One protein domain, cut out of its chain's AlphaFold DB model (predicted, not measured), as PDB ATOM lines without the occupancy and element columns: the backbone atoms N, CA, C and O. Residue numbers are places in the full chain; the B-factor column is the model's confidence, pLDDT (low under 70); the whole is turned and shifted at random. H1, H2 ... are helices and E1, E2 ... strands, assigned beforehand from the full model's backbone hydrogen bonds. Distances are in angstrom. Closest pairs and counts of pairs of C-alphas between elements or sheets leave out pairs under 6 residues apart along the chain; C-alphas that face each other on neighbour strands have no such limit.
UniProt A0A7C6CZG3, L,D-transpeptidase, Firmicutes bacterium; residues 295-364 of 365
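This is residues 295 to 364 of the 365 residues of the protein "L,D-transpeptidase" of Firmicutes bacterium (UniProt A0A7C6CZG3). A four-stranded sheet, E3, E4, E6 and E5, curled like part of a barrel, joins a smaller three-stranded sheet, E2, E1 and E7, where E2 runs on into E3 with a bend. From the four-stranded sheet the chain goes out through the short helix H1 into a long loop, of which residues 327 to 334 stick out free, and comes back to E5. The printed part has 70 residues with one named helix and seven named strands, in the order E1, E2, E3, E4, H1, E5, E6, E7. The sheets, in the orders E3 - E4 - E6 - E5 and E2 - E1 - E7, are antiparallel throughout, and the class is mostly strand. The whole is compact, with a radius of gyration of the C-alphas of 12.1 A and spans of 37 by 28 by 23 A.

Start at E4, residues 311 to 316, which pairs with E3, residues 306 to 308, over 311 to 313; look for N 313 and O 306, 2.8 A apart. Over 313 to 316 E4 pairs with E6, residues 343 to 347, where N 316 and O 344 are 2.8 A apart. E6 forms a hairpin with the edge strand E5, residues 338 to 340, with N 345 and O 338 at 2.8 A. H1, residues 319 to 325, only grazes this sheet with its residues 319 to 322, and every O i to N i+4 pair in it is within hydrogen-bond range. E4, H1 and E5 make a split strand-helix-strand unit, two strands running the same way with E6 between them, and its crossover is right-handed. E2, residues 300 to 304, runs on into E3 at 59 degrees; its closest C-alphas to E4 are Gly 303 and Pro 315, 6.1 A apart. E2 and E1, residues 295 to 297, form a hairpin with N 302 and O 295 at 2.8 A, and E7, residues 360 to 363, is the other neighbour of E1, antiparallel to it, with N 296 and O 361 at 2.9 A. E6 and E7 are apart.

Find C-alpha 295 at (-35.054, -11.739, -50.740), where E1 begins. E2 is 12.5 A long from first to last C-alpha. E4, the longest strand by residues, runs 15.7 A from C-alpha 311 at (-41.032, -19.777, -58.950), and E6 is 13.5 A long. H1 and E7 are 10.0 A each, E1 is 7.0 A, and E3 and E5 are 6.3 A each. E7 ends at C-alpha 363, (-35.686, -6.311, -54.247).

The C-alphas of Leu 330 and Ala 364 are the two farthest apart, 37.3 A. The printed part has no cut. The links H1 to E5 and E6 to E7 are long, 12 residues each. The mean pLDDT of the printed part is 80.3, and residues 324 to 333 and 353 to 357 are under 70.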
ATOM      1  N   ALA A 295     -33.873 -11.463 -51.551       91.31
ATOM      2  CA  ALA A 295     -35.054 -11.739 -50.740       91.31
ATOM      3  C   ALA A 295     -34.829 -11.344 -49.279       91.31
ATOM      4  O   ALA A 295     -33.785 -11.658 -48.698       91.31
ATOM      5  N   TYR A 296     -35.844 -10.735 -48.669       89.88
ATOM      6  CA  TYR A 296     -35.888 -10.427 -47.245       89.88
ATOM      7  C   TYR A 296     -37.205 -10.898 -46.635       89.88
ATOM      8  O   TYR A 296     -38.248 -10.833 -47.282       89.88
ATOM      9  N   LEU A 297     -37.147 -11.335 -45.379       87.25
ATOM     10  CA  LEU A 297     -38.312 -11.575 -44.532       87.25
ATOM     11  C   LEU A 297     -38.290 -10.541 -43.405       87.25
ATOM     12  O   LEU A 297     -37.400 -10.589 -42.547       87.25
ATOM     13  N   GLY A 298     -39.194  -9.564 -43.462       86.94
ATOM     14  CA  GLY A 298     -39.057  -8.344 -42.667       86.94
ATOM     15  C   GLY A 298     -37.747  -7.627 -43.021       86.94
ATOM     16  O   GLY A 298     -37.519  -7.294 -44.183       86.94
ATOM     17  N   ASP A 299     -36.863  -7.446 -42.036       87.69
ATOM     18  CA  ASP A 299     -35.524  -6.855 -42.221       87.69
ATOM     19  C   ASP A 299     -34.407  -7.909 -42.387       87.69
ATOM     20  O   ASP A 299     -33.231  -7.576 -42.565       87.69
ATOM     21  N   ARG A 300     -34.738  -9.205 -42.311       87.56
ATOM     22  CA  ARG A 300     -33.756 -10.293 -42.393       87.56
ATOM     23  C   ARG A 300     -33.499 -10.681 -43.845       87.56
ATOM     24  O   ARG A 300     -34.388 -11.212 -44.502       87.56
ATOM     25  N   LEU A 301     -32.259 -10.526 -44.308       89.50
ATOM     26  CA  LEU A 301     -31.819 -11.036 -45.610       89.50
ATOM     27  C   LEU A 301     -31.872 -12.571 -45.647       89.50
ATOM     28  O   LEU A 301     -31.250 -13.235 -44.816       89.50
ATOM     29  N   LEU A 302     -32.569 -13.114 -46.643       86.81
ATOM     30  CA  LEU A 302     -32.615 -14.546 -46.938       86.81
ATOM     31  C   LEU A 302     -31.521 -14.961 -47.932       86.81
ATOM     32  O   LEU A 302     -30.958 -16.040 -47.789       86.81
ATOM     33  N   GLY A 303     -31.181 -14.100 -48.899       89.69
ATOM     34  CA  GLY A 303     -30.114 -14.348 -49.875       89.69
ATOM     35  C   GLY A 303     -30.454 -13.861 -51.283       89.69
ATOM     36  O   GLY A 303     -31.440 -13.146 -51.474       89.69
ATOM     37  N   GLY A 304     -29.612 -14.235 -52.251       91.94
ATOM     38  CA  GLY A 304     -29.852 -14.005 -53.677       91.94
ATOM     39  C   GLY A 304     -30.935 -14.936 -54.223       91.94
ATOM     40  O   GLY A 304     -30.965 -16.108 -53.866       91.94
ATOM     41  N   VAL A 305     -31.838 -14.427 -55.051       93.62
ATOM     42  CA  VAL A 305     -32.993 -15.168 -55.571       93.62
ATOM     43  C   VAL A 305     -32.720 -15.645 -56.990       93.62
ATOM     44  O   VAL A 305     -32.265 -14.868 -57.827       93.62
ATOM     45  N   LEU A 306     -33.069 -16.897 -57.275       92.75
ATOM     46  CA  LEU A 306     -33.236 -17.385 -58.644       92.75
ATOM     47  C   LEU A 306     -34.728 -17.458 -58.949       92.75
ATOM     48  O   LEU A 306     -35.495 -17.956 -58.126       92.75
ATOM     49  N   THR A 307     -35.150 -16.981 -60.114       91.06
ATOM     50  CA  THR A 307     -36.526 -17.166 -60.587       91.06
ATOM     51  C   THR A 307     -36.524 -18.079 -61.793       91.06
ATOM     52  O   THR A 307     -35.992 -17.730 -62.838       91.06
ATOM     53  N   ILE A 308     -37.123 -19.252 -61.626       87.81
ATOM     54  CA  ILE A 308     -37.185 -20.306 -62.636       87.81
ATOM     55  C   ILE A 308     -38.654 -20.679 -62.786       87.81
ATOM     56  O   ILE A 308     -39.311 -20.959 -61.786       87.81
ATOM     57  N   ASP A 309     -39.184 -20.645 -64.009       85.38
ATOM     58  CA  ASP A 309     -40.593 -20.954 -64.298       85.38
ATOM     59  C   ASP A 309     -41.584 -20.215 -63.375       85.38
ATOM     60  O   ASP A 309     -42.551 -20.783 -62.874       85.38
ATOM     61  N   GLN A 310     -41.325 -18.923 -63.132       86.81
ATOM     62  CA  GLN A 310     -42.100 -18.043 -62.237       86.81
ATOM     63  C   GLN A 310     -42.065 -18.421 -60.744       86.81
ATOM     64  O   GLN A 310     -42.741 -17.785 -59.934       86.81
ATOM     65  N   VAL A 311     -41.253 -19.402 -60.348       89.12
ATOM     66  CA  VAL A 311     -41.032 -19.777 -58.950       89.12
ATOM     67  C   VAL A 311     -39.742 -19.133 -58.452       89.12
ATOM     68  O   VAL A 311     -38.689 -19.256 -59.073       89.12
ATOM     69  N   SER A 312     -39.828 -18.435 -57.318       91.69
ATOM     70  CA  SER A 312     -38.666 -17.858 -56.637       91.69
ATOM     71  C   SER A 312     -38.012 -18.897 -55.734       91.69
ATOM     72  O   SER A 312     -38.679 -19.510 -54.897       91.69
ATOM     73  N   TYR A 313     -36.700 -19.050 -55.869       92.56
ATOM     74  CA  TYR A 313     -35.881 -19.937 -55.062       92.56
ATOM     75  C   TYR A 313     -34.853 -19.141 -54.260       92.56
ATOM     76  O   TYR A 313     -34.229 -18.220 -54.786       92.56
ATOM     77  N   ILE A 314     -34.645 -19.530 -53.003       92.38
ATOM     78  CA  ILE A 314     -33.660 -18.923 -52.096       92.38
ATOM     79  C   ILE A 314     -32.621 -19.948 -51.641       92.38
ATOM     80  O   ILE A 314     -32.952 -21.132 -51.511       92.38
ATOM     81  N   PRO A 315     -31.376 -19.512 -51.381       91.44
ATOM     82  CA  PRO A 315     -30.312 -20.396 -50.954       91.44
ATOM     83  C   PRO A 315     -30.565 -20.882 -49.529       91.44
ATOM     84  O   PRO A 315     -31.029 -20.138 -48.661       91.44
ATOM     85  N   VAL A 316     -30.206 -22.132 -49.265       88.38
ATOM     86  CA  VAL A 316     -30.260 -22.736 -47.934       88.38
ATOM     87  C   VAL A 316     -28.922 -23.362 -47.585       88.38
ATOM     88  O   VAL A 316     -28.282 -24.023 -48.397       88.38
ATOM     89  N   LYS A 317     -28.502 -23.189 -46.328       85.06
ATOM     90  CA  LYS A 317     -27.245 -23.768 -45.827       85.06
ATOM     91  C   LYS A 317     -27.302 -25.293 -45.724       85.06
ATOM     92  O   LYS A 317     -26.273 -25.956 -45.786       85.06
ATOM     93  N   SER A 318     -28.497 -25.836 -45.498       82.81
ATOM     94  CA  SER A 318     -28.728 -27.246 -45.202       82.81
ATOM     95  C   SER A 318     -30.143 -27.637 -45.620       82.81
ATOM     96  O   SER A 318     -31.122 -27.065 -45.142       82.81
ATOM     97  N   LEU A 319     -30.260 -28.650 -46.484       81.06
ATOM     98  CA  LEU A 319     -31.558 -29.242 -46.828       81.06
ATOM     99  C   LEU A 319     -32.199 -29.944 -45.628       81.06
ATOM    100  O   LEU A 319     -33.420 -30.034 -45.550       81.06
ATOM    101  N   ARG A 320     -31.388 -30.427 -44.681       79.94
ATOM    102  CA  ARG A 320     -31.884 -31.059 -43.458       79.94
ATOM    103  C   ARG A 320     -32.731 -30.085 -42.647       79.94
ATOM    104  O   ARG A 320     -33.791 -30.476 -42.185       79.94
ATOM    105  N   ASP A 321     -32.303 -28.833 -42.548       73.06
ATOM    106  CA  ASP A 321     -32.994 -27.804 -41.766       73.06
ATOM    107  C   ASP A 321     -34.354 -27.478 -42.398       73.06
ATOM    108  O   ASP A 321     -35.350 -27.322 -41.695       73.06
ATOM    109  N   VAL A 322     -34.412 -27.458 -43.737       75.94
ATOM    110  CA  VAL A 322     -35.666 -27.309 -44.487       75.94
ATOM    111  C   VAL A 322     -36.587 -28.498 -44.217       75.94
ATOM    112  O   VAL A 322     -37.752 -28.308 -43.890       75.94
ATOM    113  N   LEU A 323     -36.080 -29.730 -44.297       74.06
ATOM    114  CA  LEU A 323     -36.887 -30.939 -44.099       74.06
ATOM    115  C   LEU A 323     -37.355 -31.117 -42.645       74.06
ATOM    116  O   LEU A 323     -38.489 -31.531 -42.422       74.06
ATOM    117  N   GLU A 324     -36.522 -30.785 -41.656       69.38
ATOM    118  CA  GLU A 324     -36.868 -30.854 -40.229       69.38
ATOM    119  C   GLU A 324     -37.890 -29.781 -39.827       69.38
ATOM    120  O   GLU A 324     -38.712 -30.033 -38.948       69.38
ATOM    121  N   ALA A 325     -37.907 -28.625 -40.501       64.38
ATOM    122  CA  ALA A 325     -38.938 -27.603 -40.318       64.38
ATOM    123  C   ALA A 325     -40.333 -28.053 -40.798       64.38
ATOM    124  O   ALA A 325     -41.339 -27.492 -40.366       64.38
ATOM    125  N   HIS A 326     -40.423 -29.083 -41.648       62.81
ATOM    126  CA  HIS A 326     -41.686 -29.693 -42.069       62.81
ATOM    127  C   HIS A 326     -42.008 -30.900 -41.181       62.81
ATOM    128  O   HIS A 326     -42.022 -32.049 -41.633       62.81
ATOM    129  N   THR A 327     -42.269 -30.678 -39.892       53.88
ATOM    130  CA  THR A 327     -42.720 -31.766 -39.018       53.88
ATOM    131  C   THR A 327     -44.120 -32.234 -39.432       53.88
ATOM    132  O   THR A 327     -45.133 -31.640 -39.066       53.88
ATOM    133  N   THR A 328     -44.148 -33.343 -40.178       56.38
ATOM    134  CA  THR A 328     -45.290 -34.225 -40.492       56.38
ATOM    135  C   THR A 328     -46.452 -33.629 -41.294       56.38
ATOM    136  O   THR A 328     -47.535 -33.418 -40.747       56.38
ATOM    137  N   PRO A 329     -46.330 -33.494 -42.626       54.31
ATOM    138  CA  PRO A 329     -47.520 -33.537 -43.458       54.31
ATOM    139  C   PRO A 329     -48.039 -34.990 -43.509       54.31
ATOM    140  O   PRO A 329     -47.287 -35.932 -43.750       54.31
ATOM    141  N   LEU A 330     -49.347 -35.189 -43.309       54.12
ATOM    142  CA  LEU A 330     -50.033 -36.478 -43.541       54.12
ATOM    143  C   LEU A 330     -49.992 -36.911 -45.026       54.12
ATOM    144  O   LEU A 330     -50.395 -38.025 -45.358       54.12
ATOM    145  N   VAL A 331     -49.515 -36.027 -45.912       58.50
ATOM    146  CA  VAL A 331     -49.448 -36.188 -47.366       58.50
ATOM    147  C   VAL A 331     -48.024 -35.866 -47.845       58.50
ATOM    148  O   VAL A 331     -47.523 -34.786 -47.533       58.50
ATOM    149  N   PRO A 332     -47.360 -36.747 -48.610       65.31
ATOM    150  CA  PRO A 332     -46.066 -36.438 -49.215       65.31
ATOM    151  C   PRO A 332     -46.149 -35.196 -50.115       65.31
ATOM    152  O   PRO A 332     -47.043 -35.111 -50.956       65.31
ATOM    153  N   GLN A 333     -45.209 -34.261 -49.970       68.00
ATOM    154  CA  GLN A 333     -45.032 -33.136 -50.894       68.00
ATOM    155  C   GLN A 333     -43.742 -33.311 -51.698       68.00
ATOM    156  O   GLN A 333     -42.743 -33.814 -51.185       68.00
ATOM    157  N   GLN A 334     -43.769 -32.903 -52.965       74.25
ATOM    158  CA  GLN A 334     -42.584 -32.871 -53.815       74.25
ATOM    159  C   GLN A 334     -41.858 -31.538 -53.612       74.25
ATOM    160  O   GLN A 334     -42.450 -30.481 -53.807       74.25
ATOM    161  N   LEU A 335     -40.578 -31.596 -53.242       80.12
ATOM    162  CA  LEU A 335     -39.708 -30.428 -53.127       80.12
ATOM    163  C   LEU A 335     -38.699 -30.438 -54.275       80.12
ATOM    164  O   LEU A 335     -37.860 -31.335 -54.362       80.12
ATOM    165  N   THR A 336     -38.770 -29.435 -55.145       85.81
ATOM    166  CA  THR A 336     -37.750 -29.215 -56.175       85.81
ATOM    167  C   THR A 336     -36.556 -28.510 -55.545       85.81
ATOM    168  O   THR A 336     -36.716 -27.440 -54.966       85.81
ATOM    169  N   VAL A 337     -35.363 -29.088 -55.666       87.62
ATOM    170  CA  VAL A 337     -34.108 -28.468 -55.220       87.62
ATOM    171  C   VAL A 337     -33.285 -28.110 -56.446       87.62
ATOM    172  O   VAL A 337     -33.017 -28.973 -57.282       87.62
ATOM    173  N   VAL A 338     -32.870 -26.851 -56.540       87.81
ATOM    174  CA  VAL A 338     -31.973 -26.362 -57.590       87.81
ATOM    175  C   VAL A 338     -30.560 -26.290 -57.021       87.81
ATOM    176  O   VAL A 338     -30.354 -25.786 -55.921       87.81
ATOM    177  N   CYS A 339     -29.581 -26.816 -57.753       86.88
ATOM    178  CA  CYS A 339     -28.167 -26.660 -57.422       86.88
ATOM    179  C   CYS A 339     -27.566 -25.619 -58.362       86.88
ATOM    180  O   CYS A 339     -27.624 -25.785 -59.582       86.88
ATOM    181  N   PHE A 340     -27.002 -24.554 -57.801       86.12
ATOM    182  CA  PHE A 340     -26.413 -23.467 -58.571       86.12
ATOM    183  C   PHE A 340     -25.160 -22.962 -57.865       86.12
ATOM    184  O   PHE A 340     -25.203 -22.633 -56.686       86.12
ATOM    185  N   GLN A 341     -24.030 -22.951 -58.579       83.00
ATOM    186  CA  GLN A 341     -22.719 -22.536 -58.052       83.00
ATOM    187  C   GLN A 341     -22.283 -23.246 -56.752       83.00
ATOM    188  O   GLN A 341     -21.509 -22.711 -55.969       83.00
ATOM    189  N   GLY A 342     -22.744 -24.482 -56.536       83.12
ATOM    190  CA  GLY A 342     -22.425 -25.268 -55.339       83.12
ATOM    191  C   GLY A 342     -23.370 -25.043 -54.156       83.12
ATOM    192  O   GLY A 342     -23.295 -25.801 -53.189       83.12
ATOM    193  N   ASP A 343     -24.291 -24.084 -54.258       87.00
ATOM    194  CA  ASP A 343     -25.339 -23.842 -53.272       87.00
ATOM    195  C   ASP A 343     -26.643 -24.561 -53.643       87.00
ATOM    196  O   ASP A 343     -26.957 -24.789 -54.818       87.00
ATOM    197  N   TYR A 344     -27.428 -24.893 -52.618       90.56
ATOM    198  CA  TYR A 344     -28.764 -25.459 -52.772       90.56
ATOM    199  C   TYR A 344     -29.818 -24.375 -52.627       90.56
ATOM    200  O   TYR A 344     -29.823 -23.622 -51.655       90.56
ATOM    201  N   TYR A 345     -30.750 -24.358 -53.567       91.56
ATOM    202  CA  TYR A 345     -31.851 -23.421 -53.642       91.56
ATOM    203  C   TYR A 345     -33.171 -24.183 -53.541       91.56
ATOM    204  O   TYR A 345     -33.371 -25.199 -54.215       91.56
ATOM    205  N   VAL A 346     -34.079 -23.693 -52.701       90.75
ATOM    206  CA  VAL A 346     -35.427 -24.257 -52.523       90.75
ATOM    207  C   VAL A 346     -36.481 -23.180 -52.786       90.75
ATOM    208  O   VAL A 346     -36.181 -22.000 -52.585       90.75
ATOM    209  N   PRO A 347     -37.701 -23.547 -53.227       89.94
ATOM    210  CA  PRO A 347     -38.795 -22.602 -53.381       89.94
ATOM    211  C   PRO A 347     -39.003 -21.823 -52.089       89.94
ATOM    212  O   PRO A 347     -38.989 -22.410 -51.005       89.94
ATOM    213  N   VAL A 348     -39.220 -20.514 -52.192       86.00
ATOM    214  CA  VAL A 348     -39.417 -19.655 -51.015       86.00
ATOM    215  C   VAL A 348     -40.559 -20.171 -50.129       86.00
ATOM    216  O   VAL A 348     -40.434 -20.172 -48.905       86.00
ATOM    217  N   GLN A 349     -41.621 -20.713 -50.731       79.56
ATOM    218  CA  GLN A 349     -42.765 -21.299 -50.024       79.56
ATOM    219  C   GLN A 349     -42.388 -22.509 -49.155       79.56
ATOM    220  O   GLN A 349     -43.066 -22.783 -48.174       79.56
ATOM    221  N   ALA A 350     -41.301 -23.221 -49.469       79.38
ATOM    222  CA  ALA A 350     -40.818 -24.319 -48.631       79.38
ATOM    223  C   ALA A 350     -40.127 -23.818 -47.350       79.38
ATOM    224  O   ALA A 350     -39.879 -24.589 -46.433       79.38
ATOM    225  N   VAL A 351     -39.771 -22.536 -47.268       75.50
ATOM    226  CA  VAL A 351     -39.134 -21.954 -46.075       75.50
ATOM    227  C   VAL A 351     -40.135 -21.134 -45.261       75.50
ATOM    228  O   VAL A 351     -39.999 -21.031 -44.041       75.50
ATOM    229  N   LEU A 352     -41.154 -20.572 -45.912       72.06
ATOM    230  CA  LEU A 352     -42.233 -19.841 -45.256       72.06
ATOM    231  C   LEU A 352     -43.270 -20.833 -44.703       72.06
ATOM    232  O   LEU A 352     -44.052 -21.415 -45.446       72.06
ATOM    233  N   GLN A 353     -43.282 -21.044 -43.384       61.84
ATOM    234  CA  GLN A 353     -44.236 -21.927 -42.700       61.84
ATOM    235  C   GLN A 353     -45.643 -21.300 -42.615       61.84
ATOM    236  O   GLN A 353     -46.122 -21.064 -41.515       61.84
ATOM    237  N   TYR A 354     -46.304 -21.001 -43.741       54.12
ATOM    238  CA  TYR A 354     -47.628 -20.341 -43.855       54.12
ATOM    239  C   TYR A 354     -47.773 -18.944 -43.197       54.12
ATOM    240  O   TYR A 354     -48.579 -18.138 -43.650       54.12
ATOM    241  N   GLU A 355     -46.992 -18.622 -42.169       52.47
ATOM    242  CA  GLU A 355     -46.897 -17.338 -41.486       52.47
ATOM    243  C   GLU A 355     -45.660 -16.595 -42.022       52.47
ATOM    244  O   GLU A 355     -44.533 -17.086 -41.919       52.47
ATOM    245  N   GLY A 356     -45.865 -15.425 -42.635       60.88
ATOM    246  CA  GLY A 356     -44.783 -14.556 -43.119       60.88
ATOM    247  C   GLY A 356     -44.730 -14.316 -44.630       60.88
ATOM    248  O   GLY A 356     -43.840 -13.596 -45.076       60.88
ATOM    249  N   GLU A 357     -45.669 -14.848 -45.426       66.12
ATOM    250  CA  GLU A 357     -45.768 -14.493 -46.858       66.12
ATOM    251  C   GLU A 357     -45.963 -12.984 -47.065       66.12
ATOM    252  O   GLU A 357     -45.312 -12.399 -47.928       66.12
ATOM    253  N   ASP A 358     -46.763 -12.336 -46.211       74.50
ATOM    254  CA  ASP A 358     -47.019 -10.889 -46.266       74.50
ATOM    255  C   ASP A 358     -45.775 -10.030 -45.945       74.50
ATOM    256  O   ASP A 358     -45.748  -8.837 -46.249       74.50
ATOM    257  N   GLU A 359     -44.736 -10.614 -45.335       81.25
ATOM    258  CA  GLU A 359     -43.485  -9.926 -44.978       81.25
ATOM    259  C   GLU A 359     -42.339 -10.188 -45.968       81.25
ATOM    260  O   GLU A 359     -41.260  -9.593 -45.835       81.25
ATOM    261  N   LEU A 360     -42.545 -11.074 -46.950       85.81
ATOM    262  CA  LEU A 360     -41.552 -11.372 -47.973       85.81
ATOM    263  C   LEU A 360     -41.454 -10.205 -48.960       85.81
ATOM    264  O   LEU A 360     -42.420  -9.842 -49.628       85.81
ATOM    265  N   ARG A 361     -40.243  -9.676 -49.132       90.19
ATOM    266  CA  ARG A 361     -39.921  -8.742 -50.218       90.19
ATOM    267  C   ARG A 361     -38.776  -9.277 -51.063       90.19
ATOM    268  O   ARG A 361     -37.806  -9.815 -50.531       90.19
ATOM    269  N   ILE A 362     -38.884  -9.097 -52.375       89.38
ATOM    270  CA  ILE A 362     -37.799  -9.337 -53.324       89.38
ATOM    271  C   ILE A 362     -37.448  -7.989 -53.937       89.38
ATOM    272  O   ILE A 362     -38.293  -7.331 -54.541       89.38
ATOM    273  N   GLU A 363     -36.207  -7.574 -53.742       91.00
ATOM    274  CA  GLU A 363     -35.686  -6.311 -54.247       91.00
ATOM    275  C   GLU A 363     -34.772  -6.587 -55.442       91.00
ATOM    276  O   GLU A 363     -33.984  -7.537 -55.421       91.00
ATOM    277  N   ALA A 364     -34.901  -5.772 -56.491       85.69
ATOM    278  CA  ALA A 364     -34.042  -5.855 -57.666       85.69
ATOM    279  C   ALA A 364     -32.562  -5.607 -57.287       85.69
ATOM    280  O   ALA A 364     -32.306  -4.892 -56.313       85.69
TER     281      ALA A 364